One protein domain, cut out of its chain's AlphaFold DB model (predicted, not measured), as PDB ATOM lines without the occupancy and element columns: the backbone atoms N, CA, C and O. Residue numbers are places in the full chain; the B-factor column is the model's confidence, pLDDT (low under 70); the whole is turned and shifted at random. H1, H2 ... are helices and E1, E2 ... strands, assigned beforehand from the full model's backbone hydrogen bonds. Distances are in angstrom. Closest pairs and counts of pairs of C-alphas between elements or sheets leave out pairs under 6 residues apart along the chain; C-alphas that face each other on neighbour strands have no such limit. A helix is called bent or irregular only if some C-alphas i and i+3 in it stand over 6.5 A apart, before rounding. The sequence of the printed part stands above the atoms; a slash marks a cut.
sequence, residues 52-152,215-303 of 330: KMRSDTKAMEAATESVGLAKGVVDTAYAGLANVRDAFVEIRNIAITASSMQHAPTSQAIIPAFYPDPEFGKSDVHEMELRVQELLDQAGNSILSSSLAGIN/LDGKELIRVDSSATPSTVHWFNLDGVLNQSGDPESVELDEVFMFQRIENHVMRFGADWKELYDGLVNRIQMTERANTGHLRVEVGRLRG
ATOM      1  N   LYS A  52     -67.148 111.370  -5.148       91.19
ATOM      2  CA  LYS A  52     -66.538 112.556  -4.541       91.19
ATOM      3  C   LYS A  52     -67.298 113.829  -4.918       91.19
ATOM      4  O   LYS A  52     -67.723 114.542  -4.024       91.19
ATOM      5  N   MET A  53     -67.597 114.046  -6.202       90.88
ATOM      6  CA  MET A  53     -68.384 115.206  -6.648       90.88
ATOM      7  C   MET A  53     -69.776 115.265  -6.004       90.88
ATOM      8  O   MET A  53     -70.233 116.338  -5.618       90.88
ATOM      9  N   ARG A  54     -70.461 114.122  -5.850       90.62
ATOM     10  CA  ARG A  54     -71.750 114.051  -5.137       90.62
ATOM     11  C   ARG A  54     -71.601 114.398  -3.656       90.62
ATOM     12  O   ARG A  54     -72.469 115.070  -3.112       90.62
ATOM     13  N   SER A  55     -70.529 113.936  -3.014       91.31
ATOM     14  CA  SER A  55     -70.213 114.292  -1.629       91.31
ATOM     15  C   SER A  55     -69.926 115.787  -1.489       91.31
ATOM     16  O   SER A  55     -70.471 116.421  -0.591       91.31
ATOM     17  N   ASP A  56     -69.134 116.355  -2.400       90.62
ATOM     18  CA  ASP A  56     -68.801 117.780  -2.422       90.62
ATOM     19  C   ASP A  56     -70.062 118.628  -2.648       90.62
ATOM     20  O   ASP A  56     -70.265 119.617  -1.952       90.62
ATOM     21  N   THR A  57     -70.968 118.197  -3.535       90.81
ATOM     22  CA  THR A  57     -72.259 118.878  -3.769       90.81
ATOM     23  C   THR A  57     -73.098 118.928  -2.491       90.81
ATOM     24  O   THR A  57     -73.558 119.996  -2.106       90.81
ATOM     25  N   LYS A  58     -73.229 117.801  -1.777       91.62
ATOM     26  CA  LYS A  58     -73.956 117.754  -0.496       91.62
ATOM     27  C   LYS A  58     -73.313 118.629   0.580       91.62
ATOM     28  O   LYS A  58     -74.015 119.258   1.365       91.62
ATOM     29  N   ALA A  59     -71.982 118.673   0.631       90.38
ATOM     30  CA  ALA A  59     -71.267 119.545   1.557       90.38
ATOM     31  C   ALA A  59     -71.503 121.031   1.231       90.38
ATOM     32  O   ALA A  59     -71.711 121.832   2.141       90.38
ATOM     33  N   MET A  60     -71.530 121.397  -0.054       89.62
ATOM     34  CA  MET A  60     -71.853 122.755  -0.500       89.62
ATOM     35  C   MET A  60     -73.306 123.142  -0.200       89.62
ATOM     36  O   MET A  60     -73.552 124.282   0.191       89.62
ATOM     37  N   GLU A  61     -74.260 122.218  -0.342       91.56
ATOM     38  CA  GLU A  61     -75.662 122.429   0.046       91.56
ATOM     39  C   GLU A  61     -75.764 122.762   1.544       91.56
ATOM     40  O   GLU A  61     -76.279 123.821   1.900       91.56
ATOM     41  N   ALA A  62     -75.157 121.946   2.413       91.06
ATOM     42  CA  ALA A  62     -75.139 122.184   3.859       91.06
ATOM     43  C   ALA A  62     -74.428 123.498   4.250       91.06
ATOM     44  O   ALA A  62     -74.872 124.222   5.147       91.06
ATOM     45  N   ALA A  63     -73.338 123.844   3.556       90.25
ATOM     46  CA  ALA A  63     -72.659 125.124   3.750       90.25
ATOM     47  C   ALA A  63     -73.552 126.302   3.332       90.25
ATOM     48  O   ALA A  63     -73.589 127.316   4.023       90.25
ATOM     49  N   THR A  64     -74.312 126.163   2.243       89.69
ATOM     50  CA  THR A  64     -75.240 127.195   1.756       89.69
ATOM     51  C   THR A  64     -76.397 127.418   2.728       89.69
ATOM     52  O   THR A  64     -76.747 128.565   2.997       89.69
ATOM     53  N   GLU A  65     -76.956 126.352   3.304       91.31
ATOM     54  CA  GLU A  65     -77.974 126.453   4.360       91.31
ATOM     55  C   GLU A  65     -77.434 127.201   5.587       91.31
ATOM     56  O   GLU A  65     -78.079 128.121   6.092       91.31
ATOM     57  N   SER A  66     -76.211 126.874   6.011       90.12
ATOM     58  CA  SER A  66     -75.541 127.541   7.137       90.12
ATOM     59  C   SER A  66     -75.275 129.029   6.867       90.12
ATOM     60  O   SER A  66     -75.529 129.868   7.730       90.12
ATOM     61  N   VAL A  67     -74.822 129.380   5.656       89.62
ATOM     62  CA  VAL A  67     -74.656 130.780   5.221       89.62
ATOM     63  C   VAL A  67     -76.005 131.504   5.194       89.62
ATOM     64  O   VAL A  67     -76.095 132.667   5.589       89.62
ATOM     65  N   GLY A  68     -77.067 130.826   4.751       88.94
ATOM     66  CA  GLY A  68     -78.431 131.353   4.762       88.94
ATOM     67  C   GLY A  68     -78.900 131.711   6.172       88.94
ATOM     68  O   GLY A  68     -79.440 132.799   6.379       88.94
ATOM     69  N   LEU A  69     -78.625 130.843   7.151       90.62
ATOM     70  CA  LEU A  69     -78.900 131.119   8.559       90.62
ATOM     71  C   LEU A  69     -78.079 132.306   9.079       90.62
ATOM     72  O   LEU A  69     -78.648 133.218   9.673       90.62
ATOM     73  N   ALA A  70     -76.768 132.330   8.817       88.44
ATOM     74  CA  ALA A  70     -75.882 133.421   9.234       88.44
ATOM     75  C   ALA A  70     -76.348 134.780   8.690       88.44
ATOM     76  O   ALA A  70     -76.413 135.767   9.422       88.44
ATOM     77  N   LYS A  71     -76.750 134.818   7.414       88.00
ATOM     78  CA  LYS A  71     -77.356 136.003   6.805       88.00
ATOM     79  C   LYS A  71     -78.625 136.424   7.546       88.00
ATOM     80  O   LYS A  71     -78.778 137.605   7.829       88.00
ATOM     81  N   GLY A  72     -79.503 135.476   7.873       90.81
ATOM     82  CA  GLY A  72     -80.719 135.753   8.634       90.81
ATOM     83  C   GLY A  72     -80.430 136.402   9.989       90.81
ATOM     84  O   GLY A  72     -81.067 137.392  10.326       90.81
ATOM     85  N   VAL A  73     -79.443 135.897  10.736       91.38
ATOM     86  CA  VAL A  73     -79.063 136.450  12.053       91.38
ATOM     87  C   VAL A  73     -78.638 137.913  11.920       91.38
ATOM     88  O   VAL A  73     -79.079 138.777  12.677       91.38
ATOM     89  N   VAL A  74     -77.812 138.203  10.918       89.00
ATOM     90  CA  VAL A  74     -77.266 139.541  10.676       89.00
ATOM     91  C   VAL A  74     -78.328 140.499  10.138       89.00
ATOM     92  O   VAL A  74     -78.365 141.657  10.551       89.00
ATOM     93  N   ASP A  75     -79.212 140.035   9.254       90.44
ATOM     94  CA  ASP A  75     -80.320 140.841   8.734       90.44
ATOM     95  C   ASP A  75     -81.327 141.177   9.859       90.44
ATOM     96  O   ASP A  75     -81.787 142.317   9.937       90.44
ATOM     97  N   THR A  76     -81.605 140.242  10.780       92.69
ATOM     98  CA  THR A  76     -82.426 140.498  11.980       92.69
ATOM     99  C   THR A  76     -81.779 141.543  12.888       92.69
ATOM    100  O   THR A  76     -82.442 142.501  13.279       92.69
ATOM    101  N   ALA A  77     -80.479 141.416  13.172       91.25
ATOM    102  CA  ALA A  77     -79.747 142.417  13.948       91.25
ATOM    103  C   ALA A  77     -79.765 143.798  13.265       91.25
ATOM    104  O   ALA A  77     -79.963 144.818  13.918       91.25
ATOM    105  N   TYR A  78     -79.629 143.852  11.938       90.12
ATOM    106  CA  TYR A  78     -79.695 145.107  11.188       90.12
ATOM    107  C   TYR A  78     -81.074 145.769  11.250       90.12
ATOM    108  O   TYR A  78     -81.160 146.986  11.423       90.12
ATOM    109  N   ALA A  79     -82.149 144.987  11.145       91.25
ATOM    110  CA  ALA A  79     -83.508 145.494  11.302       91.25
ATOM    111  C   ALA A  79     -83.740 146.051  12.716       91.25
ATOM    112  O   ALA A  79     -84.246 147.164  12.863       91.25
ATOM    113  N   GLY A  80     -83.289 145.325  13.743       91.25
ATOM    114  CA  GLY A  80     -83.329 145.781  15.130       91.25
ATOM    115  C   GLY A  80     -82.623 147.109  15.343       91.25
ATOM    116  O   GLY A  80     -83.160 148.020  15.977       91.25
ATOM    117  N   LEU A  81     -81.434 147.237  14.753       90.25
ATOM    118  CA  LEU A  81     -80.606 148.428  14.861       90.25
ATOM    119  C   LEU A  81     -81.195 149.647  14.151       90.25
ATOM    120  O   LEU A  81     -81.037 150.773  14.625       90.25
ATOM    121  N   ALA A  82     -81.875 149.431  13.024       91.25
ATOM    122  CA  ALA A  82     -82.582 150.488  12.314       91.25
ATOM    123  C   ALA A  82     -83.689 151.095  13.190       91.25
ATOM    124  O   ALA A  82     -83.760 152.315  13.302       91.25
ATOM    125  N   ASN A  83     -84.464 150.261  13.892       92.25
ATOM    126  CA  ASN A  83     -85.483 150.740  14.831       92.25
ATOM    127  C   ASN A  83     -84.863 151.530  15.993       92.25
ATOM    128  O   ASN A  83     -85.381 152.577  16.368       92.25
ATOM    129  N   VAL A  84     -83.729 151.064  16.538       91.62
ATOM    130  CA  VAL A  84     -82.990 151.799  17.581       91.62
ATOM    131  C   VAL A  84     -82.555 153.162  17.058       91.62
ATOM    132  O   VAL A  84     -82.787 154.174  17.705       91.62
ATOM    133  N   ARG A  85     -81.959 153.224  15.861       91.69
ATOM    134  CA  ARG A  85     -81.567 154.497  15.243       91.69
ATOM    135  C   ARG A  85     -82.765 155.440  15.120       91.69
ATOM    136  O   ARG A  85     -82.631 156.609  15.463       91.69
ATOM    137  N   ASP A  86     -83.896 154.946  14.632       93.56
ATOM    138  CA  ASP A  86     -85.083 155.770  14.405       93.56
ATOM    139  C   ASP A  86     -85.658 156.294  15.731       93.56
ATOM    140  O   ASP A  86     -85.985 157.475  15.826       93.56
ATOM    141  N   ALA A  87     -85.651 155.479  16.793       93.50
ATOM    142  CA  ALA A  87     -85.987 155.935  18.140       93.50
ATOM    143  C   ALA A  87     -85.050 157.058  18.621       93.50
ATOM    144  O   ALA A  87     -85.520 158.088  19.096       93.50
ATOM    145  N   PHE A  88     -83.732 156.918  18.437       93.00
ATOM    146  CA  PHE A  88     -82.762 157.954  18.818       93.00
ATOM    147  C   PHE A  88     -82.916 159.251  18.007       93.00
ATOM    148  O   PHE A  88     -82.752 160.338  18.564       93.00
ATOM    149  N   VAL A  89     -83.291 159.162  16.726       95.00
ATOM    150  CA  VAL A  89     -83.628 160.337  15.906       95.00
ATOM    151  C   VAL A  89     -84.816 161.092  16.502       95.00
ATOM    152  O   VAL A  89     -84.773 162.321  16.575       95.00
ATOM    153  N   GLU A  90     -85.845 160.384  16.967       95.81
ATOM    154  CA  GLU A  90     -86.992 161.030  17.608       95.81
ATOM    155  C   GLU A  90     -86.660 161.581  18.995       95.81
ATOM    156  O   GLU A  90     -87.028 162.716  19.298       95.81
ATOM    157  N   ILE A  91     -85.874 160.862  19.803       94.81
ATOM    158  CA  ILE A  91     -85.369 161.364  21.093       94.81
ATOM    159  C   ILE A  91     -84.597 162.672  20.886       94.81
ATOM    160  O   ILE A  91     -84.777 163.629  21.639       94.81
ATOM    161  N   ARG A  92     -83.784 162.765  19.827       94.62
ATOM    162  CA  ARG A  92     -83.086 164.004  19.471       94.62
ATOM    163  C   ARG A  92     -84.051 165.146  19.169       94.62
ATOM    164  O   ARG A  92     -83.830 166.261  19.634       94.62
ATOM    165  N   ASN A  93     -85.091 164.893  18.377       95.75
ATOM    166  CA  ASN A  93     -86.086 165.910  18.028       95.75
ATOM    167  C   ASN A  93     -86.828 166.410  19.276       95.75
ATOM    168  O   ASN A  93     -87.068 167.612  19.420       95.75
ATOM    169  N   ILE A  94     -87.129 165.500  20.206       94.69
ATOM    170  CA  ILE A  94     -87.731 165.833  21.496       94.69
ATOM    171  C   ILE A  94     -86.764 166.667  22.339       94.69
ATOM    172  O   ILE A  94     -87.165 167.711  22.840       94.69
ATOM    173  N   ALA A  95     -85.483 166.294  22.424       93.00
ATOM    174  CA  ALA A  95     -84.474 167.066  23.153       93.00
ATOM    175  C   ALA A  95     -84.299 168.492  22.590       93.00
ATOM    176  O   ALA A  95     -84.185 169.452  23.352       93.00
ATOM    177  N   ILE A  96     -84.337 168.657  21.262       93.50
ATOM    178  CA  ILE A  96     -84.328 169.981  20.613       93.50
ATOM    179  C   ILE A  96     -85.580 170.774  20.998       93.50
ATOM    180  O   ILE A  96     -85.482 171.958  21.317       93.50
ATOM    181  N   THR A  97     -86.749 170.134  20.995       93.06
ATOM    182  CA  THR A  97     -88.012 170.780  21.377       93.06
ATOM    183  C   THR A  97     -87.964 171.227  22.839       93.06
ATOM    184  O   THR A  97     -88.154 172.414  23.113       93.06
ATOM    185  N   ALA A  98     -87.581 170.321  23.745       91.19
ATOM    186  CA  ALA A  98     -87.409 170.567  25.175       91.19
ATOM    187  C   ALA A  98     -86.442 171.725  25.459       91.19
ATOM    188  O   ALA A  98     -86.726 172.558  26.314       91.19
ATOM    189  N   SER A  99     -85.361 171.868  24.682       90.00
ATOM    190  CA  SER A  99     -84.401 172.974  24.845       90.00
ATOM    191  C   SER A  99     -85.037 174.371  24.764       90.00
ATOM    192  O   SER A  99     -84.557 175.312  25.396       90.00
ATOM    193  N   SER A 100     -86.128 174.501  24.001       88.69
ATOM    194  CA  SER A 100     -86.843 175.760  23.762       88.69
ATOM    195  C   SER A 100     -88.052 175.982  24.677       88.69
ATOM    196  O   SER A 100     -88.686 177.037  24.605       88.69
ATOM    197  N   MET A 101     -88.383 174.998  25.515       87.75
ATOM    198  CA  MET A 101     -89.530 175.042  26.419       87.75
ATOM    199  C   MET A 101     -89.208 175.823  27.695       87.75
ATOM    200  O   MET A 101     -88.057 176.166  27.979       87.75
ATOM    201  N   GLN A 102     -90.250 176.147  28.463       84.25
ATOM    202  CA  GLN A 102     -90.063 176.763  29.767       84.25
ATOM    203  C   GLN A 102     -89.594 175.705  30.770       84.25
ATOM    204  O   GLN A 102     -90.365 174.847  31.186       84.25
ATOM    205  N   HIS A 103     -88.327 175.808  31.165       80.69
ATOM    206  CA  HIS A 103     -87.720 174.937  32.170       80.69
ATOM    207  C   HIS A 103     -88.290 175.254  33.557       80.69
ATOM    208  O   HIS A 103     -88.318 176.421  33.973       80.69
ATOM    209  N   ALA A 104     -88.776 174.232  34.259       67.88
ATOM    210  CA  ALA A 104     -89.319 174.394  35.601       67.88
ATOM    211  C   ALA A 104     -88.185 174.415  36.642       67.88
ATOM    212  O   ALA A 104     -87.176 173.729  36.484       67.88
ATOM    213  N   PRO A 105     -88.309 175.197  37.726       64.50
ATOM    214  CA  PRO A 105     -87.398 175.057  38.850       64.50
ATOM    215  C   PRO A 105     -87.657 173.712  39.538       64.50
ATOM    216  O   PRO A 105     -88.782 173.437  39.957       64.50
ATOM    217  N   THR A 106     -86.619 172.893  39.691       64.31
ATOM    218  CA  THR A 106     -86.707 171.658  40.481       64.31
ATOM    219  C   THR A 106     -86.898 171.989  41.963       64.31
ATOM    220  O   THR A 106     -86.451 173.039  42.445       64.31
ATOM    221  N   SER A 107     -87.596 171.127  42.710       58.06
ATOM    222  CA  SER A 107     -87.980 171.425  44.098       58.06
ATOM    223  C   SER A 107     -86.770 171.569  45.024       58.06
ATOM    224  O   SER A 107     -86.827 172.326  45.999       58.06
ATOM    225  N   GLN A 108     -85.662 170.875  44.721       61.41
ATOM    226  CA  GLN A 108     -84.388 170.953  45.440       61.41
ATOM    227  C   GLN A 108     -83.193 170.607  44.532       61.41
ATOM    228  O   GLN A 108     -83.225 169.636  43.787       61.41
ATOM    229  N   ALA A 109     -82.058 171.293  44.712       60.78
ATOM    230  CA  ALA A 109     -80.800 170.999  44.004       60.78
ATOM    231  C   ALA A 109     -80.107 169.675  44.425       60.78
ATOM    232  O   ALA A 109     -79.025 169.355  43.929       60.78
ATOM    233  N   ILE A 110     -80.673 168.929  45.385       58.69
ATOM    234  CA  ILE A 110     -80.066 167.736  46.015       58.69
ATOM    235  C   ILE A 110     -80.989 166.508  45.902       58.69
ATOM    236  O   ILE A 110     -80.954 165.620  46.750       58.69
ATOM    237  N   ILE A 111     -81.839 166.428  44.880       61.31
ATOM    238  CA  ILE A 111     -82.588 165.190  44.624       61.31
ATOM    239  C   ILE A 111     -81.630 164.183  43.963       61.31
ATOM    240  O   ILE A 111     -80.964 164.534  42.981       61.31
ATOM    241  N   PRO A 112     -81.469 162.956  44.501       58.56
ATOM    242  CA  PRO A 112     -80.632 161.940  43.868       58.56
ATOM    243  C   PRO A 112     -81.218 161.499  42.518       58.56
ATOM    244  O   PRO A 112     -82.427 161.505  42.327       58.56
ATOM    245  N   ALA A 113     -80.349 161.068  41.599       53.41
ATOM    246  CA  ALA A 113     -80.631 160.873  40.169       53.41
ATOM    247  C   ALA A 113     -81.719 159.840  39.788       53.41
ATOM    248  O   ALA A 113     -82.007 159.717  38.603       53.41
ATOM    249  N   PHE A 114     -82.295 159.120  40.755       60.50
ATOM    250  CA  PHE A 114     -83.269 158.035  40.554       60.50
ATOM    251  C   PHE A 114     -84.593 158.266  41.297       60.50
ATOM    252  O   PHE A 114     -85.381 157.340  41.454       60.50
ATOM    253  N   TYR A 115     -84.823 159.474  41.817       68.25
ATOM    254  CA  TYR A 115     -86.084 159.820  42.470       68.25
ATOM    255  C   TYR A 115     -86.846 160.842  41.629       68.25
ATOM    256  O   TYR A 115     -86.241 161.841  41.224       68.25
ATOM    257  N   PRO A 116     -88.153 160.635  41.402       70.62
ATOM    258  CA  PRO A 116     -88.971 161.609  40.700       70.62
ATOM    259  C   PRO A 116     -89.054 162.892  41.531       70.62
ATOM    260  O   PRO A 116     -89.305 162.845  42.740       70.62
ATOM    261  N   ASP A 117     -88.839 164.041  40.897       74.44
ATOM    262  CA  ASP A 117     -89.086 165.338  41.515       74.44
ATOM    263  C   ASP A 117     -90.553 165.743  41.291       74.44
ATOM    264  O   ASP A 117     -90.964 165.944  40.146       74.44
ATOM    265  N   PRO A 118     -91.362 165.917  42.356       77.31
ATOM    266  CA  PRO A 118     -92.757 166.329  42.222       77.31
ATOM    267  C   PRO A 118     -92.971 167.676  41.516       77.31
ATOM    268  O   PRO A 118     -94.074 167.917  41.027       77.31
ATOM    269  N   GLU A 119     -91.978 168.575  41.502       77.88
ATOM    270  CA  GLU A 119     -92.080 169.847  40.768       77.88
ATOM    271  C   GLU A 119     -91.706 169.688  39.291       77.88
ATOM    272  O   GLU A 119     -92.418 170.211  38.434       77.88
ATOM    273  N   PHE A 120     -90.680 168.889  38.977       82.12
ATOM    274  CA  PHE A 120     -90.390 168.494  37.596       82.12
ATOM    275  C   PHE A 120     -91.578 167.759  36.969       82.12
ATOM    276  O   PHE A 120     -91.967 168.079  35.851       82.12
ATOM    277  N   GLY A 121     -92.229 166.869  37.724       78.19
ATOM    278  CA  GLY A 121     -93.396 166.105  37.278       78.19
ATOM    279  C   GLY A 121     -94.615 166.943  36.868       78.19
ATOM    280  O   GLY A 121     -95.554 166.418  36.279       78.19
ATOM    281  N   LYS A 122     -94.627 168.248  37.170       82.50
ATOM    282  CA  LYS A 122     -95.675 169.192  36.737       82.50
ATOM    283  C   LYS A 122     -95.275 170.014  35.511       82.50
ATOM    284  O   LYS A 122     -96.068 170.841  35.065       82.50
ATOM    285  N   SER A 123     -94.041 169.871  35.038       84.50
ATOM    286  CA  SER A 123     -93.492 170.651  33.935       84.50
ATOM    287  C   SER A 123     -93.861 170.051  32.581       84.50
ATOM    288  O   SER A 123     -93.972 168.834  32.436       84.50
ATOM    289  N   ASP A 124     -93.947 170.901  31.560       87.06
ATOM    290  CA  ASP A 124     -94.136 170.446  30.179       87.06
ATOM    291  C   ASP A 124     -92.922 169.624  29.680       87.06
ATOM    292  O   ASP A 124     -93.037 168.811  28.762       87.06
ATOM    293  N   VAL A 125     -91.739 169.806  30.286       87.69
ATOM    294  CA  VAL A 125     -90.525 169.035  29.966       87.69
ATOM    295  C   VAL A 125     -90.630 167.592  30.466       87.69
ATOM    296  O   VAL A 125     -90.120 166.681  29.815       87.69
ATOM    297  N   HIS A 126     -91.347 167.347  31.564       86.12
ATOM    298  CA  HIS A 126     -91.610 165.988  32.030       86.12
ATOM    299  C   HIS A 126     -92.505 165.207  31.060       86.12
ATOM    300  O   HIS A 126     -92.238 164.035  30.807       86.12
ATOM    301  N   GLU A 127     -93.493 165.844  30.421       86.75
ATOM    302  CA  GLU A 127     -94.276 165.181  29.365       86.75
ATOM    303  C   GLU A 127     -93.382 164.719  28.200       86.75
ATOM    304  O   GLU A 127     -93.560 163.629  27.649       86.75
ATOM    305  N   MET A 128     -92.372 165.524  27.852       90.94
ATOM    306  CA  MET A 128     -91.364 165.157  26.855       90.94
ATOM    307  C   MET A 128     -90.460 164.019  27.341       90.94
ATOM    308  O   MET A 128     -90.088 163.159  26.543       90.94
ATOM    309  N   GLU A 129     -90.119 163.984  28.630       88.19
ATOM    310  CA  GLU A 129     -89.338 162.899  29.232       88.19
ATOM    311  C   GLU A 129     -90.074 161.560  29.160       88.19
ATOM    312  O   GLU A 129     -89.491 160.575  28.709       88.19
ATOM    313  N   LEU A 130     -91.369 161.533  29.486       87.50
ATOM    314  CA  LEU A 130     -92.198 160.332  29.342       87.50
ATOM    315  C   LEU A 130     -92.197 159.826  27.896       87.50
ATOM    316  O   LEU A 130     -92.081 158.628  27.638       87.50
ATOM    317  N   ARG A 131     -92.245 160.742  26.922       91.19
ATOM    318  CA  ARG A 131     -92.158 160.366  25.509       91.19
ATOM    319  C   ARG A 131     -90.789 159.794  25.131       91.19
ATOM    320  O   ARG A 131     -90.721 158.875  24.315       91.19
ATOM    321  N   VAL A 132     -89.703 160.335  25.688       91.38
ATOM    322  CA  VAL A 132     -88.351 159.779  25.518       91.38
ATOM    323  C   VAL A 132     -88.267 158.384  26.125       91.38
ATOM    324  O   VAL A 132     -87.716 157.496  25.476       91.38
ATOM    325  N   GLN A 133     -88.856 158.165  27.302       87.94
ATOM    326  CA  GLN A 133     -88.902 156.852  27.940       87.94
ATOM    327  C   GLN A 133     -89.584 155.820  27.039       87.94
ATOM    328  O   GLN A 133     -88.984 154.795  26.734       87.94
ATOM    329  N   GLU A 134     -90.769 156.125  26.501       89.44
ATOM    330  CA  GLU A 134     -91.463 155.221  25.570       89.44
ATOM    331  C   GLU A 134     -90.593 154.832  24.361       89.44
ATOM    332  O   GLU A 134     -90.631 153.695  23.888       89.44
ATOM    333  N   LEU A 135     -89.809 155.778  23.831       92.12
ATOM    334  CA  LEU A 135     -88.915 155.541  22.696       92.12
ATOM    335  C   LEU A 135     -87.698 154.692  23.088       92.12
ATOM    336  O   LEU A 135     -87.273 153.836  22.307       92.12
ATOM    337  N   LEU A 136     -87.152 154.896  24.287       88.88
ATOM    338  CA  LEU A 136     -86.088 154.059  24.838       88.88
ATOM    339  C   LEU A 136     -86.586 152.630  25.068       88.88
ATOM    340  O   LEU A 136     -85.901 151.685  24.682       88.88
ATOM    341  N   ASP A 137     -87.805 152.454  25.570       86.44
ATOM    342  CA  ASP A 137     -88.419 151.140  25.777       86.44
ATOM    343  C   ASP A 137     -88.624 150.409  24.450       86.44
ATOM    344  O   ASP A 137     -88.303 149.227  24.310       86.44
ATOM    345  N   GLN A 138     -89.101 151.122  23.424       89.19
ATOM    346  CA  GLN A 138     -89.213 150.589  22.066       89.19
ATOM    347  C   GLN A 138     -87.849 150.167  21.507       89.19
ATOM    348  O   GLN A 138     -87.728 149.084  20.925       89.19
ATOM    349  N   ALA A 139     -86.812 150.986  21.705       90.75
ATOM    350  CA  ALA A 139     -85.452 150.663  21.287       90.75
ATOM    351  C   ALA A 139     -84.904 149.433  22.030       90.75
ATOM    352  O   ALA A 139     -84.377 148.520  21.390       90.75
ATOM    353  N   GLY A 140     -85.078 149.367  23.352       88.56
ATOM    354  CA  GLY A 140     -84.668 148.239  24.190       88.56
ATOM    355  C   GLY A 140     -85.365 146.940  23.787       88.56
ATOM    356  O   GLY A 140     -84.709 145.930  23.537       88.56
ATOM    357  N   ASN A 141     -86.685 146.974  23.600       88.31
ATOM    358  CA  ASN A 141     -87.457 145.823  23.130       88.31
ATOM    359  C   ASN A 141     -87.017 145.357  21.735       88.31
ATOM    360  O   ASN A 141     -86.890 144.155  21.486       88.31
ATOM    361  N   SER A 142     -86.717 146.293  20.829       90.69
ATOM    362  CA  SER A 142     -86.160 145.972  19.512       90.69
ATOM    363  C   SER A 142     -84.817 145.242  19.635       90.69
ATOM    364  O   SER A 142     -84.642 144.180  19.034       90.69
ATOM    365  N   ILE A 143     -83.903 145.736  20.477       90.06
ATOM    366  CA  ILE A 143     -82.605 145.099  20.760       90.06
ATOM    367  C   ILE A 143     -82.794 143.671  21.293       90.06
ATOM    368  O   ILE A 143     -82.198 142.730  20.762       90.06
ATOM    369  N   LEU A 144     -83.659 143.484  22.292       89.19
ATOM    370  CA  LEU A 144     -83.907 142.182  22.923       89.19
ATOM    371  C   LEU A 144     -84.544 141.174  21.954       89.19
ATOM    372  O   LEU A 144     -84.141 140.009  21.908       89.19
ATOM    373  N   SER A 145     -85.495 141.631  21.139       89.12
ATOM    374  CA  SER A 145     -86.204 140.807  20.152       89.12
ATOM    375  C   SER A 145     -85.371 140.438  18.918       89.12
ATOM    376  O   SER A 145     -85.755 139.536  18.174       89.12
ATOM    377  N   SER A 146     -84.216 141.083  18.707       91.62
ATOM    378  CA  SER A 146     -83.331 140.878  17.550       91.62
ATOM    379  C   SER A 146     -82.491 139.601  17.653       91.62
ATOM    380  O   SER A 146     -81.275 139.605  17.458       91.62
ATOM    381  N   SER A 147     -83.153 138.490  17.970       92.12
ATOM    382  CA  SER A 147     -82.561 137.170  18.142       92.12
ATOM    383  C   SER A 147     -83.067 136.212  17.071       92.12
ATOM    384  O   SER A 147     -84.271 136.104  16.824       92.12
ATOM    385  N   LEU A 148     -82.151 135.479  16.438       92.38
ATOM    386  CA  LEU A 148     -82.487 134.404  15.507       92.38
ATOM    387  C   LEU A 148     -81.673 133.156  15.841       92.38
ATOM    388  O   LEU A 148     -80.465 133.226  16.038       92.38
ATOM    389  N   ALA A 149     -82.347 132.002  15.901       89.44
ATOM    390  CA  ALA A 149     -81.740 130.723  16.282       89.44
ATOM    391  C   ALA A 149     -80.978 130.770  17.625       89.44
ATOM    392  O   ALA A 149     -79.995 130.060  17.814       89.44
ATOM    393  N   GLY A 150     -81.439 131.611  18.560       86.81
ATOM    394  CA  GLY A 150     -80.818 131.800  19.874       86.81
ATOM    395  C   GLY A 150     -79.597 132.727  19.880       86.81
ATOM    396  O   GLY A 150     -78.993 132.903  20.931       86.81
ATOM    397  N   ILE A 151     -79.240 133.329  18.742       89.62
ATOM    398  CA  ILE A 151     -78.135 134.284  18.628       89.62
ATOM    399  C   ILE A 151     -78.707 135.700  18.577       89.62
ATOM    400  O   ILE A 151     -79.467 136.025  17.663       89.62
ATOM    401  N   ASN A 152     -78.294 136.547  19.520       91.44
ATOM    402  CA  ASN A 152     -78.524 137.988  19.489       91.44
ATOM    403  C   ASN A 152     -77.166 138.696  19.357       91.44
ATOM    404  O   ASN A 152     -76.286 138.515  20.194       91.44
ATOM    405  N   LEU A 215     -74.350 151.776  24.376       86.56
ATOM    406  CA  LEU A 215     -75.466 152.292  25.175       86.56
ATOM    407  C   LEU A 215     -75.311 152.010  26.676       86.56
ATOM    408  O   LEU A 215     -76.230 152.284  27.447       86.56
ATOM    409  N   ASP A 216     -74.138 151.524  27.092       82.25
ATOM    410  CA  ASP A 216     -73.875 151.149  28.477       82.25
ATOM    411  C   ASP A 216     -73.352 152.303  29.336       82.25
ATOM    412  O   ASP A 216     -72.525 153.129  28.932       82.25
ATOM    413  N   GLY A 217     -73.749 152.271  30.607       77.88
ATOM    414  CA  GLY A 217     -73.248 153.156  31.648       77.88
ATOM    415  C   GLY A 217     -73.759 154.592  31.555       77.88
ATOM    416  O   GLY A 217     -74.780 154.896  30.938       77.88
ATOM    417  N   LYS A 218     -73.070 155.494  32.262       80.38
ATOM    418  CA  LYS A 218     -73.350 156.932  32.197       80.38
ATOM    419  C   LYS A 218     -72.612 157.573  31.040       80.38
ATOM    420  O   LYS A 218     -71.453 157.249  30.761       80.38
ATOM    421  N   GLU A 219     -73.269 158.560  30.470       83.44
ATOM    422  CA  GLU A 219     -72.738 159.418  29.440       83.44
ATOM    423  C   GLU A 219     -72.471 160.815  29.988       83.44
ATOM    424  O   GLU A 219     -73.241 161.307  30.812       83.44
ATOM    425  N   LEU A 220     -71.372 161.441  29.560       85.50
ATOM    426  CA  LEU A 220     -70.933 162.732  30.089       85.50
ATOM    427  C   LEU A 220     -71.261 163.857  29.112       85.50
ATOM    428  O   LEU A 220     -70.817 163.845  27.967       85.50
ATOM    429  N   ILE A 221     -71.968 164.873  29.599       88.44
ATOM    430  CA  ILE A 221     -72.254 166.103  28.862       88.44
ATOM    431  C   ILE A 221     -71.399 167.212  29.469       88.44
ATOM    432  O   ILE A 221     -71.613 167.635  30.608       88.44
ATOM    433  N   ARG A 222     -70.390 167.652  28.714       86.94
ATOM    434  CA  ARG A 222     -69.491 168.748  29.091       86.94
ATOM    435  C   ARG A 222     -69.919 170.024  28.378       86.94
ATOM    436  O   ARG A 222     -70.139 169.997  27.172       86.94
ATOM    437  N   VAL A 223     -70.016 171.106  29.141       87.75
ATOM    438  CA  VAL A 223     -70.399 172.442  28.671       87.75
ATOM    439  C   VAL A 223     -69.490 173.481  29.308       87.75
ATOM    440  O   VAL A 223     -68.979 173.254  30.406       87.75
ATOM    441  N   ASP A 224     -69.298 174.613  28.640       87.81
ATOM    442  CA  ASP A 224     -68.381 175.659  29.100       87.81
ATOM    443  C   ASP A 224     -68.941 176.417  30.315       87.81
ATOM    444  O   ASP A 224     -68.186 176.849  31.188       87.81
ATOM    445  N   SER A 225     -70.270 176.518  30.422       87.31
ATOM    446  CA  SER A 225     -70.965 177.137  31.559       87.31
ATOM    447  C   SER A 225     -70.873 176.360  32.879       87.31
ATOM    448  O   SER A 225     -71.262 176.893  33.916       87.31
ATOM    449  N   SER A 226     -70.351 175.126  32.888       86.44
ATOM    450  CA  SER A 226     -70.296 174.280  34.087       86.44
ATOM    451  C   SER A 226     -68.927 173.647  34.296       86.44
ATOM    452  O   SER A 226     -68.423 172.905  33.459       86.44
ATOM    453  N   ALA A 227     -68.363 173.837  35.491       83.25
ATOM    454  CA  ALA A 227     -67.107 173.194  35.886       83.25
ATOM    455  C   ALA A 227     -67.240 171.669  36.088       83.25
ATOM    456  O   ALA A 227     -66.236 170.957  36.109       83.25
ATOM    457  N   THR A 228     -68.465 171.162  36.262       84.69
ATOM    458  CA  THR A 228     -68.760 169.730  36.404       84.69
ATOM    459  C   THR A 228     -69.576 169.230  35.207       84.69
ATOM    460  O   THR A 228     -70.491 169.928  34.759       84.69
ATOM    461  N   PRO A 229     -69.286 168.031  34.671       85.56
ATOM    462  CA  PRO A 229     -70.096 167.451  33.606       85.56
ATOM    463  C   PRO A 229     -71.467 167.028  34.137       85.56
ATOM    464  O   PRO A 229     -71.562 166.460  35.229       85.56
ATOM    465  N   SER A 230     -72.510 167.244  33.336       86.69
ATOM    466  CA  SER A 230     -73.796 166.578  33.545       86.69
ATOM    467  C   SER A 230     -73.704 165.127  33.079       86.69
ATOM    468  O   SER A 230     -72.812 164.747  32.316       86.69
ATOM    469  N   THR A 231     -74.606 164.292  33.576       83.69
ATOM    470  CA  THR A 231     -74.616 162.856  33.297       83.69
ATOM    471  C   THR A 231     -75.998 162.418  32.846       83.69
ATOM    472  O   THR A 231     -76.987 162.805  33.461       83.69
ATOM    473  N   VAL A 232     -76.061 161.581  31.812       84.50
ATOM    474  CA  VAL A 232     -77.302 160.941  31.340       84.50
ATOM    475  C   VAL A 232     -77.101 159.431  31.201       84.50
ATOM    476  O   VAL A 232     -75.968 158.959  31.123       84.50
ATOM    477  N   HIS A 233     -78.188 158.667  31.239       83.12
ATOM    478  CA  HIS A 233     -78.201 157.230  30.949       83.12
ATOM    479  C   HIS A 233     -79.148 157.001  29.774       83.12
ATOM    480  O   HIS A 233     -80.098 157.763  29.623       83.12
ATOM    481  N   TRP A 234     -78.883 155.991  28.946       84.44
ATOM    482  CA  TRP A 234     -79.826 155.557  27.905       84.44
ATOM    483  C   TRP A 234     -80.757 154.474  28.430       84.44
ATOM    484  O   TRP A 234     -81.949 154.501  28.171       84.44
ATOM    485  N   PHE A 235     -80.200 153.548  29.206       78.31
ATOM    486  CA  PHE A 235     -80.929 152.486  29.878       78.31
ATOM    487  C   PHE A 235     -80.511 152.460  31.343       78.31
ATOM    488  O   PHE A 235     -79.341 152.701  31.668       78.31
ATOM    489  N   ASN A 236     -81.458 152.178  32.235       60.12
ATOM    490  CA  ASN A 236     -81.146 151.950  33.636       60.12
ATOM    491  C   ASN A 236     -80.558 150.539  33.798       60.12
ATOM    492  O   ASN A 236     -81.277 149.545  33.791       60.12
ATOM    493  N   LEU A 237     -79.231 150.452  33.876       53.31
ATOM    494  CA  LEU A 237     -78.506 149.180  34.009       53.31
ATOM    495  C   LEU A 237     -78.091 148.884  35.463       53.31
ATOM    496  O   LEU A 237     -77.721 147.754  35.794       53.31
ATOM    497  N   ASP A 238     -78.220 149.865  36.365       45.25
ATOM    498  CA  ASP A 238     -78.046 149.692  37.814       45.25
ATOM    499  C   ASP A 238     -79.375 149.267  38.460       45.25
ATOM    500  O   ASP A 238     -79.835 149.837  39.444       45.25
ATOM    501  N   GLY A 239     -80.009 148.237  37.895       41.34
ATOM    502  CA  GLY A 239     -81.266 147.719  38.428       41.34
ATOM    503  C   GLY A 239     -82.208 147.145  37.387       41.34
ATOM    504  O   GLY A 239     -83.318 147.622  37.264       41.34
ATOM    505  N   VAL A 240     -81.797 146.059  36.725       38.44
ATOM    506  CA  VAL A 240     -82.715 145.055  36.160       38.44
ATOM    507  C   VAL A 240     -83.629 145.597  35.043       38.44
ATOM    508  O   VAL A 240     -84.736 146.062  35.295       38.44
ATOM    509  N   LEU A 241     -83.259 145.356  33.779       41.81
ATOM    510  CA  LEU A 241     -84.289 145.026  32.786       41.81
ATOM    511  C   LEU A 241     -85.103 143.872  33.386       41.81
ATOM    512  O   LEU A 241     -84.555 142.791  33.613       41.81
ATOM    513  N   ASN A 242     -86.347 144.159  33.774       38.69
ATOM    514  CA  ASN A 242     -87.198 143.316  34.610       38.69
ATOM    515  C   ASN A 242     -87.043 141.809  34.286       38.69
ATOM    516  O   ASN A 242     -87.364 141.360  33.189       38.69
ATOM    517  N   GLN A 243     -86.567 141.019  35.260       45.91
ATOM    518  CA  GLN A 243     -86.523 139.545  35.203       45.91
ATOM    519  C   GLN A 243     -87.910 138.893  35.367       45.91
ATOM    520  O   GLN A 243     -88.018 137.668  35.443       45.91
ATOM    521  N   SER A 244     -88.984 139.673  35.448       38.31
ATOM    522  CA  SER A 244     -90.345 139.159  35.433       38.31
ATOM    523  C   SER A 244     -90.717 138.836  33.993       38.31
ATOM    524  O   SER A 244     -90.910 139.722  33.165       38.31
ATOM    525  N   GLY A 245     -90.813 137.540  33.692       38.84
ATOM    526  CA  GLY A 245     -91.297 136.994  32.422       38.84
ATOM    527  C   GLY A 245     -92.785 137.252  32.158       38.84
ATOM    528  O   GLY A 245     -93.470 136.364  31.656       38.84
ATOM    529  N   ASP A 246     -93.280 138.435  32.516       37.94
ATOM    530  CA  ASP A 246     -94.626 138.910  32.248       37.94
ATOM    531  C   ASP A 246     -94.539 140.129  31.306       37.94
ATOM    532  O   ASP A 246     -94.096 141.200  31.740       37.94
ATOM    533  N   PRO A 247     -94.907 139.973  30.018       43.53
ATOM    534  CA  PRO A 247     -94.730 140.995  28.984       43.53
ATOM    535  C   PRO A 247     -95.548 142.279  29.208       43.53
ATOM    536  O   PRO A 247     -95.358 143.236  28.462       43.53
ATOM    537  N   GLU A 248     -96.423 142.326  30.221       38.22
ATOM    538  CA  GLU A 248     -97.230 143.505  30.574       38.22
ATOM    539  C   GLU A 248     -96.848 144.153  31.924       38.22
ATOM    540  O   GLU A 248     -97.459 145.143  32.315       38.22
ATOM    541  N   SER A 249     -95.824 143.653  32.634       33.22
ATOM    542  CA  SER A 249     -95.410 144.178  33.956       33.22
ATOM    543  C   SER A 249     -94.169 145.082  33.934       33.22
ATOM    544  O   SER A 249     -93.466 145.206  34.938       33.22
ATOM    545  N   VAL A 250     -93.842 145.690  32.792       37.38
ATOM    546  CA  VAL A 250     -92.607 146.474  32.668       37.38
ATOM    547  C   VAL A 250     -92.777 147.862  33.300       37.38
ATOM    548  O   VAL A 250     -93.004 148.849  32.613       37.38
ATOM    549  N   GLU A 251     -92.671 147.950  34.625       38.19
ATOM    550  CA  GLU A 251     -92.266 149.197  35.279       38.19
ATOM    551  C   GLU A 251     -90.742 149.284  35.092       38.19
ATOM    552  O   GLU A 251     -89.961 148.748  35.876       38.19
ATOM    553  N   LEU A 252     -90.316 149.819  33.943       44.91
ATOM    554  CA  LEU A 252     -88.932 150.252  33.764       44.91
ATOM    555  C   LEU A 252     -88.764 151.473  34.658       44.91
ATOM    556  O   LEU A 252     -89.524 152.428  34.522       44.91
ATOM    557  N   ASP A 253     -87.800 151.437  35.577       54.16
ATOM    558  CA  ASP A 253     -87.401 152.637  36.309       54.16
ATOM    559  C   ASP A 253     -87.107 153.740  35.278       54.16
ATOM    560  O   ASP A 253     -86.201 153.590  34.448       54.16
ATOM    561  N   GLU A 254     -87.903 154.814  35.308       64.12
ATOM    562  CA  GLU A 254     -87.828 155.914  34.348       64.12
ATOM    563  C   GLU A 254     -86.390 156.448  34.254       64.12
ATOM    564  O   GLU A 254     -85.715 156.756  35.243       64.12
ATOM    565  N   VAL A 255     -85.893 156.560  33.028       68.31
ATOM    566  CA  VAL A 255     -84.606 157.159  32.717       68.31
ATOM    567  C   VAL A 255     -84.813 158.670  32.753       68.31
ATOM    568  O   VAL A 255     -85.095 159.299  31.738       68.31
ATOM    569  N   PHE A 256     -84.676 159.242  33.952       78.44
ATOM    570  CA  PHE A 256     -84.870 160.663  34.271       78.44
ATOM    571  C   PHE A 256     -83.848 161.605  33.583       78.44
ATOM    572  O   PHE A 256     -83.043 162.278  34.235       78.44
ATOM    573  N   MET A 257     -83.773 161.596  32.252       85.50
ATOM    574  CA  MET A 257     -82.718 162.227  31.455       85.50
ATOM    575  C   MET A 257     -82.751 163.758  31.511       85.50
ATOM    576  O   MET A 257     -81.734 164.385  31.822       85.50
ATOM    577  N   PHE A 258     -83.897 164.361  31.209       88.19
ATOM    578  CA  PHE A 258     -84.122 165.800  31.277       88.19
ATOM    579  C   PHE A 258     -84.159 166.274  32.724       88.19
ATOM    580  O   PHE A 258     -83.494 167.261  33.035       88.19
ATOM    581  N   GLN A 259     -84.780 165.520  33.639       84.88
ATOM    582  CA  GLN A 259     -84.751 165.865  35.066       84.88
ATOM    583  C   GLN A 259     -83.309 165.977  35.588       84.88
ATOM    584  O   GLN A 259     -82.986 166.853  36.392       84.88
ATOM    585  N   ARG A 260     -82.394 165.110  35.132       84.56
ATOM    586  CA  ARG A 260     -80.970 165.197  35.498       84.56
ATOM    587  C   ARG A 260     -80.289 166.434  34.934       84.56
ATOM    588  O   ARG A 260     -79.479 167.032  35.640       84.56
ATOM    589  N   ILE A 261     -80.608 166.822  33.703       87.62
ATOM    590  CA  ILE A 261     -80.098 168.057  33.100       87.62
ATOM    591  C   ILE A 261     -80.590 169.272  33.888       87.62
ATOM    592  O   ILE A 261     -79.776 170.110  34.277       87.62
ATOM    593  N   GLU A 262     -81.880 169.335  34.204       86.44
ATOM    594  CA  GLU A 262     -82.461 170.441  34.968       86.44
ATOM    595  C   GLU A 262     -81.900 170.516  36.393       86.44
ATOM    596  O   GLU A 262     -81.472 171.580  36.843       86.44
ATOM    597  N   ASN A 263     -81.780 169.376  37.078       83.38
ATOM    598  CA  ASN A 263     -81.125 169.309  38.383       83.38
ATOM    599  C   ASN A 263     -79.661 169.761  38.323       83.38
ATOM    600  O   ASN A 263     -79.172 170.400  39.258       83.38
ATOM    601  N   HIS A 264     -78.948 169.454  37.236       85.75
ATOM    602  CA  HIS A 264     -77.564 169.890  37.053       85.75
ATOM    603  C   HIS A 264     -77.464 171.409  36.902       85.75
ATOM    604  O   HIS A 264     -76.601 172.021  37.535       85.75
ATOM    605  N   VAL A 265     -78.375 172.028  36.144       86.62
ATOM    606  CA  VAL A 265     -78.482 173.494  36.047       86.62
ATOM    607  C   VAL A 265     -78.708 174.107  37.425       86.62
ATOM    608  O   VAL A 265     -77.959 174.989  37.841       86.62
ATOM    609  N   MET A 266     -79.675 173.587  38.179       82.44
ATOM    610  CA  MET A 266     -80.018 174.118  39.501       82.44
ATOM    611  C   MET A 266     -78.884 173.949  40.521       82.44
ATOM    612  O   MET A 266     -78.707 174.787  41.407       82.44
ATOM    613  N   ARG A 267     -78.094 172.878  40.405       83.06
ATOM    614  CA  ARG A 267     -77.015 172.562  41.347       83.06
ATOM    615  C   ARG A 267     -75.695 173.260  41.034       83.06
ATOM    616  O   ARG A 267     -74.973 173.613  41.965       83.06
ATOM    617  N   PHE A 268     -75.362 173.416  39.757       84.75
ATOM    618  CA  PHE A 268     -74.046 173.891  39.320       84.75
ATOM    619  C   PHE A 268     -74.090 175.207  38.535       84.75
ATOM    620  O   PHE A 268     -73.033 175.737  38.206       84.75
ATOM    621  N   GLY A 269     -75.279 175.765  38.286       82.44
ATOM    622  CA  GLY A 269     -75.454 177.054  37.610       82.44
ATOM    623  C   GLY A 269     -75.128 177.024  36.115       82.44
ATOM    624  O   GLY A 269     -74.784 178.061  35.557       82.44
ATOM    625  N   ALA A 270     -75.196 175.845  35.496       86.31
ATOM    626  CA  ALA A 270     -74.975 175.659  34.065       86.31
ATOM    627  C   ALA A 270     -76.060 176.363  33.230       86.31
ATOM    628  O   ALA A 270     -77.185 176.536  33.694       86.31
ATOM    629  N   ASP A 271     -75.756 176.708  31.982       89.50
ATOM    630  CA  ASP A 271     -76.768 177.214  31.055       89.50
ATOM    631  C   ASP A 271     -77.630 176.058  30.509       89.50
ATOM    632  O   ASP A 271     -77.105 175.034  30.058       89.50
ATOM    633  N   TRP A 272     -78.962 176.214  30.543       88.06
ATOM    634  CA  TRP A 272     -79.891 175.195  30.031       88.06
ATOM    635  C   TRP A 272     -79.613 174.879  28.564       88.06
ATOM    636  O   TRP A 272     -79.518 173.709  28.191       88.06
ATOM    637  N   LYS A 273     -79.465 175.911  27.727       89.69
ATOM    638  CA  LYS A 273     -79.308 175.724  26.287       89.69
ATOM    639  C   LYS A 273     -78.020 174.971  25.975       89.69
ATOM    640  O   LYS A 273     -78.063 174.038  25.177       89.69
ATOM    641  N   GLU A 274     -76.912 175.315  26.624       91.25
ATOM    642  CA  GLU A 274     -75.652 174.592  26.432       91.25
ATOM    643  C   GLU A 274     -75.767 173.102  26.789       91.25
ATOM    644  O   GLU A 274     -75.249 172.255  26.058       91.25
ATOM    645  N   LEU A 275     -76.466 172.749  27.875       90.81
ATOM    646  CA  LEU A 275     -76.634 171.347  28.275       90.81
ATOM    647  C   LEU A 275     -77.538 170.558  27.330       90.81
ATOM    648  O   LEU A 275     -77.203 169.422  26.990       90.81
ATOM    649  N   TYR A 276     -78.650 171.141  26.881       92.38
ATOM    650  CA  TYR A 276     -79.517 170.499  25.892       92.38
ATOM    651  C   TYR A 276     -78.824 170.371  24.527       92.38
ATOM    652  O   TYR A 276     -78.907 169.312  23.903       92.38
ATOM    653  N   ASP A 277     -78.074 171.383  24.082       92.31
ATOM    654  CA  ASP A 277     -77.255 171.297  22.865       92.31
ATOM    655  C   ASP A 277     -76.180 170.197  23.013       92.31
ATOM    656  O   ASP A 277     -75.944 169.410  22.091       92.31
ATOM    657  N   GLY A 278     -75.570 170.078  24.197       91.75
ATOM    658  CA  GLY A 278     -74.647 168.997  24.545       91.75
ATOM    659  C   GLY A 278     -75.293 167.606  24.497       91.75
ATOM    660  O   GLY A 278     -74.701 166.674  23.945       91.75
ATOM    661  N   LEU A 279     -76.524 167.465  25.001       92.12
ATOM    662  CA  LEU A 279     -77.305 166.229  24.889       92.12
ATOM    663  C   LEU A 279     -77.577 165.878  23.422       92.12
ATOM    664  O   LEU A 279     -77.333 164.748  23.005       92.12
ATOM    665  N   VAL A 280     -78.035 166.842  22.622       93.50
ATOM    666  CA  VAL A 280     -78.310 166.649  21.190       93.50
ATOM    667  C   VAL A 280     -77.052 166.196  20.450       93.50
ATOM    668  O   VAL A 280     -77.105 165.237  19.679       93.50
ATOM    669  N   ASN A 281     -75.908 166.825  20.724       91.88
ATOM    670  CA  ASN A 281     -74.622 166.411  20.166       91.88
ATOM    671  C   ASN A 281     -74.279 164.971  20.550       91.88
ATOM    672  O   ASN A 281     -73.810 164.196  19.714       91.88
ATOM    673  N   ARG A 282     -74.551 164.583  21.799       90.38
ATOM    674  CA  ARG A 282     -74.286 163.223  22.252       90.38
ATOM    675  C   ARG A 282     -75.200 162.196  21.588       90.38
ATOM    676  O   ARG A 282     -74.702 161.164  21.144       90.38
ATOM    677  N   ILE A 283     -76.488 162.495  21.434       91.12
ATOM    678  CA  ILE A 283     -77.430 161.648  20.687       91.12
ATOM    679  C   ILE A 283     -76.940 161.457  19.245       91.12
ATOM    680  O   ILE A 283     -76.870 160.332  18.754       91.12
ATOM    681  N   GLN A 284     -76.499 162.531  18.584       90.00
ATOM    682  CA  GLN A 284     -75.944 162.447  17.231       90.00
ATOM    683  C   GLN A 284     -74.680 161.579  17.153       90.00
ATOM    684  O   GLN A 284     -74.488 160.861  16.170       90.00
ATOM    685  N   MET A 285     -73.801 161.630  18.160       85.88
ATOM    686  CA  MET A 285     -72.640 160.735  18.229       85.88
ATOM    687  C   MET A 285     -73.080 159.273  18.331       85.88
ATOM    688  O   MET A 285     -72.559 158.435  17.591       85.88
ATOM    689  N   THR A 286     -74.067 158.983  19.180       84.56
ATOM    690  CA  THR A 286     -74.648 157.645  19.325       84.56
ATOM    691  C   THR A 286     -75.265 157.154  18.016       84.56
ATOM    692  O   THR A 286     -74.957 156.049  17.580       84.56
ATOM    693  N   GLU A 287     -76.049 157.979  17.315       85.06
ATOM    694  CA  GLU A 287     -76.612 157.637  15.999       85.06
ATOM    695  C   GLU A 287     -75.523 157.285  14.970       85.06
ATOM    696  O   GLU A 287     -75.629 156.298  14.231       85.06
ATOM    697  N   ARG A 288     -74.444 158.076  14.914       81.56
ATOM    698  CA  ARG A 288     -73.324 157.826  13.994       81.56
ATOM    699  C   ARG A 288     -72.599 156.526  14.330       81.56
ATOM    700  O   ARG A 288     -72.322 155.742  13.423       81.56
ATOM    701  N   ALA A 289     -72.321 156.291  15.612       78.19
ATOM    702  CA  ALA A 289     -71.696 155.060  16.081       78.19
ATOM    703  C   ALA A 289     -72.570 153.840  15.756       78.19
ATOM    704  O   ALA A 289     -72.073 152.862  15.197       78.19
ATOM    705  N   ASN A 290     -73.881 153.947  15.984       74.50
ATOM    706  CA  ASN A 290     -74.865 152.918  15.667       74.50
ATOM    707  C   ASN A 290     -74.798 152.499  14.186       74.50
ATOM    708  O   ASN A 290     -74.699 151.326  13.834       74.50
ATOM    709  N   THR A 291     -74.723 153.485  13.292       68.25
ATOM    710  CA  THR A 291     -74.608 153.250  11.844       68.25
ATOM    711  C   THR A 291     -73.266 152.601  11.445       68.25
ATOM    712  O   THR A 291     -73.174 151.934  10.411       68.25
ATOM    713  N   GLY A 292     -72.213 152.792  12.248       63.28
ATOM    714  CA  GLY A 292     -70.876 152.236  12.028       63.28
ATOM    715  C   GLY A 292     -70.712 150.780  12.481       63.28
ATOM    716  O   GLY A 292     -70.072 150.005  11.767       63.28
ATOM    717  N   HIS A 293     -71.320 150.396  13.611       64.00
ATOM    718  CA  HIS A 293     -71.124 149.089  14.259       64.00
ATOM    719  C   HIS A 293     -71.465 147.886  13.357       64.00
ATOM    720  O   HIS A 293     -70.668 146.958  13.250       64.00
ATOM    721  N   LEU A 294     -72.575 147.915  12.611       55.03
ATOM    722  CA  LEU A 294     -72.921 146.812  11.696       55.03
ATOM    723  C   LEU A 294     -72.268 146.920  10.313       55.03
ATOM    724  O   LEU A 294     -72.117 145.915   9.621       55.03
ATOM    725  N   ARG A 295     -71.865 148.115   9.868       54.94
ATOM    726  CA  ARG A 295     -71.383 148.315   8.489       54.94
ATOM    727  C   ARG A 295     -70.062 147.589   8.216       54.94
ATOM    728  O   ARG A 295     -69.849 147.125   7.096       54.94
ATOM    729  N   VAL A 296     -69.199 147.474   9.224       51.88
ATOM    730  CA  VAL A 296     -67.887 146.814   9.110       51.88
ATOM    731  C   VAL A 296     -68.044 145.294   8.996       51.88
ATOM    732  O   VAL A 296     -67.502 144.699   8.061       51.88
ATOM    733  N   GLU A 297     -68.859 144.676   9.851       49.78
ATOM    734  CA  GLU A 297     -69.047 143.218   9.856       49.78
ATOM    735  C   GLU A 297     -69.991 142.729   8.747       49.78
ATOM    736  O   GLU A 297     -69.714 141.723   8.094       49.78
ATOM    737  N   VAL A 298     -71.036 143.494   8.403       48.56
ATOM    738  CA  VAL A 298     -71.871 143.222   7.216       48.56
ATOM    739  C   VAL A 298     -71.047 143.359   5.931       48.56
ATOM    740  O   VAL A 298     -71.230 142.580   4.995       48.56
ATOM    741  N   GLY A 299     -70.119 144.320   5.865       48.19
ATOM    742  CA  GLY A 299     -69.183 144.467   4.746       48.19
ATOM    743  C   GLY A 299     -68.254 143.260   4.604       48.19
ATOM    744  O   GLY A 299     -68.072 142.746   3.496       48.19
ATOM    745  N   ARG A 300     -67.749 142.754   5.734       50.03
ATOM    746  CA  ARG A 300     -66.895 141.563   5.810       50.03
ATOM    747  C   ARG A 300     -67.638 140.287   5.406       50.03
ATOM    748  O   ARG A 300     -67.127 139.525   4.589       50.03
ATOM    749  N   LEU A 301     -68.873 140.109   5.874       48.25
ATOM    750  CA  LEU A 301     -69.751 138.986   5.520       48.25
ATOM    751  C   LEU A 301     -70.254 139.031   4.070       48.25
ATOM    752  O   LEU A 301     -70.465 137.990   3.454       48.25
ATOM    753  N   ARG A 302     -70.428 140.227   3.491       45.72
ATOM    754  CA  ARG A 302     -70.840 140.415   2.085       45.72
ATOM    755  C   ARG A 302     -69.661 140.488   1.101       45.72
ATOM    756  O   ARG A 302     -69.875 140.805  -0.069       45.72
ATOM    757  N   GLY A 303     -68.430 140.213   1.544       40.03
ATOM    758  CA  GLY A 303     -67.242 140.149   0.681       40.03
ATOM    759  C   GLY A 303     -66.734 141.502   0.158       40.03
ATOM    760  O   GLY A 303     -65.991 141.537  -0.822       40.03
TER     761      GLY A 303
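Overview. This is residues 52 to 152 and 215 to 303 of the 330 residues of the protein "Flagellin_D0/D1 domain-containing protein" of Agrobacterium fabacearum S56 (UniProt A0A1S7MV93). Three long helices lie side by side, H1 between H2 and H4, with H2 and H4 running opposite to H1; at the end where H1 stops, H3 bridges H2 and the first arm of H4, and the small strand hairpin E1 and E2 packs beside H3 and on that arm. Residues 52 to 66 of H1 stick out alone beyond the other helices, and residues 243 to 249 of a long link also stick out. The printed part has 190 residues, with four named helices and two named strands in the order H1, H2, E1, E2, H3, H4; the class is mostly helix, and the sheet, E1 - E2, is antiparallel. The whole is loose, with a radius of gyration of the C-alphas of 21.4 A, and a rod spanning 79 by 38 by 24 A.

Arrangement. H1, residues 52 to 99, touches H2, residues 124 to 145, with its residues 77 to 98 alone. They form a helical hairpin at a shallow tilt of 5 degrees, opposite ways; the closest C-alphas, of Val 84 and Ala 139, are 4.6 A apart. E1, residues 218 to 221, and E2, residues 230 to 233, form an antiparallel hairpin, with N 219 and O 232 at 2.8 A and N 230 and O 221 at 2.9 A, within hydrogen-bond range. H3, residues 257 to 268, touches H2 at a steep tilt of 49 degrees, opposite ways, closest at the C-alphas of Glu 129 and Phe 258, 6.3 A apart; H2 touches H3 with residues 125 to 129 alone, and H3 touches H2 with residues 257 to 259 alone. The closest C-alphas of E2 and H3, of Val 232 and Met 257, are 5.6 A apart. H4, residues 272 to 301, was assigned as one helix by its hydrogen bonds but is bent, with C-alphas 291 and 294 6.7 A apart; its arms H4a, residues 272 to 291, and H4b, residues 294 to 301, stand at a shallow tilt of 9 degrees. H3 and H4a form a helical hairpin at a steep tilt of 40 degrees, closest at the C-alphas of Val 265 and Trp 272, 6.4 A apart; H3 touches H4a with residues 261 to 265 alone, and H4a touches H3 with residues 272 to 276 alone. H4a touches H1, whose residues 81 to 99 alone take part, at a shallow tilt of 10 degrees, opposite ways; the closest C-alphas, of Ser 99 and Tyr 276, are 5.6 A apart. H4b and H1 are close but not clearly touching, at 7.0 A between the C-alphas of Leu 294 and Tyr 78. The closest C-alphas of E1 and H4a, of Ile 221 and Gly 278, are 5.7 A apart. H2 and H4a are apart. In H1, H2, H3, H4a and H4b every O i to N i+4 pair is within hydrogen-bond range.

Along the chain. H1 begins at C-alpha 52, (-66.538, 112.556, -4.541), and is 69.5 A long; H2 is 32.3 A, E1 9.8 A, E2 10.7 A, H3 16.5 A and H4a 29.0 A. H4b, 10.5 A, ends at C-alpha 301, (-69.751, 138.986, 5.520).

Size, cuts and confidence. The C-alphas farthest apart, of Lys 52 and Ser 107, are 79.3 A apart. Residues 153 to 214 are not printed; C-alphas 152 and 215 are 15.7 A apart across this cut. The links H1 to H2 and E2 to H3 are long. The mean pLDDT of the printed part is 79.4; residues 104 to 115, 236 to 255 and 291 to 303 are under 70.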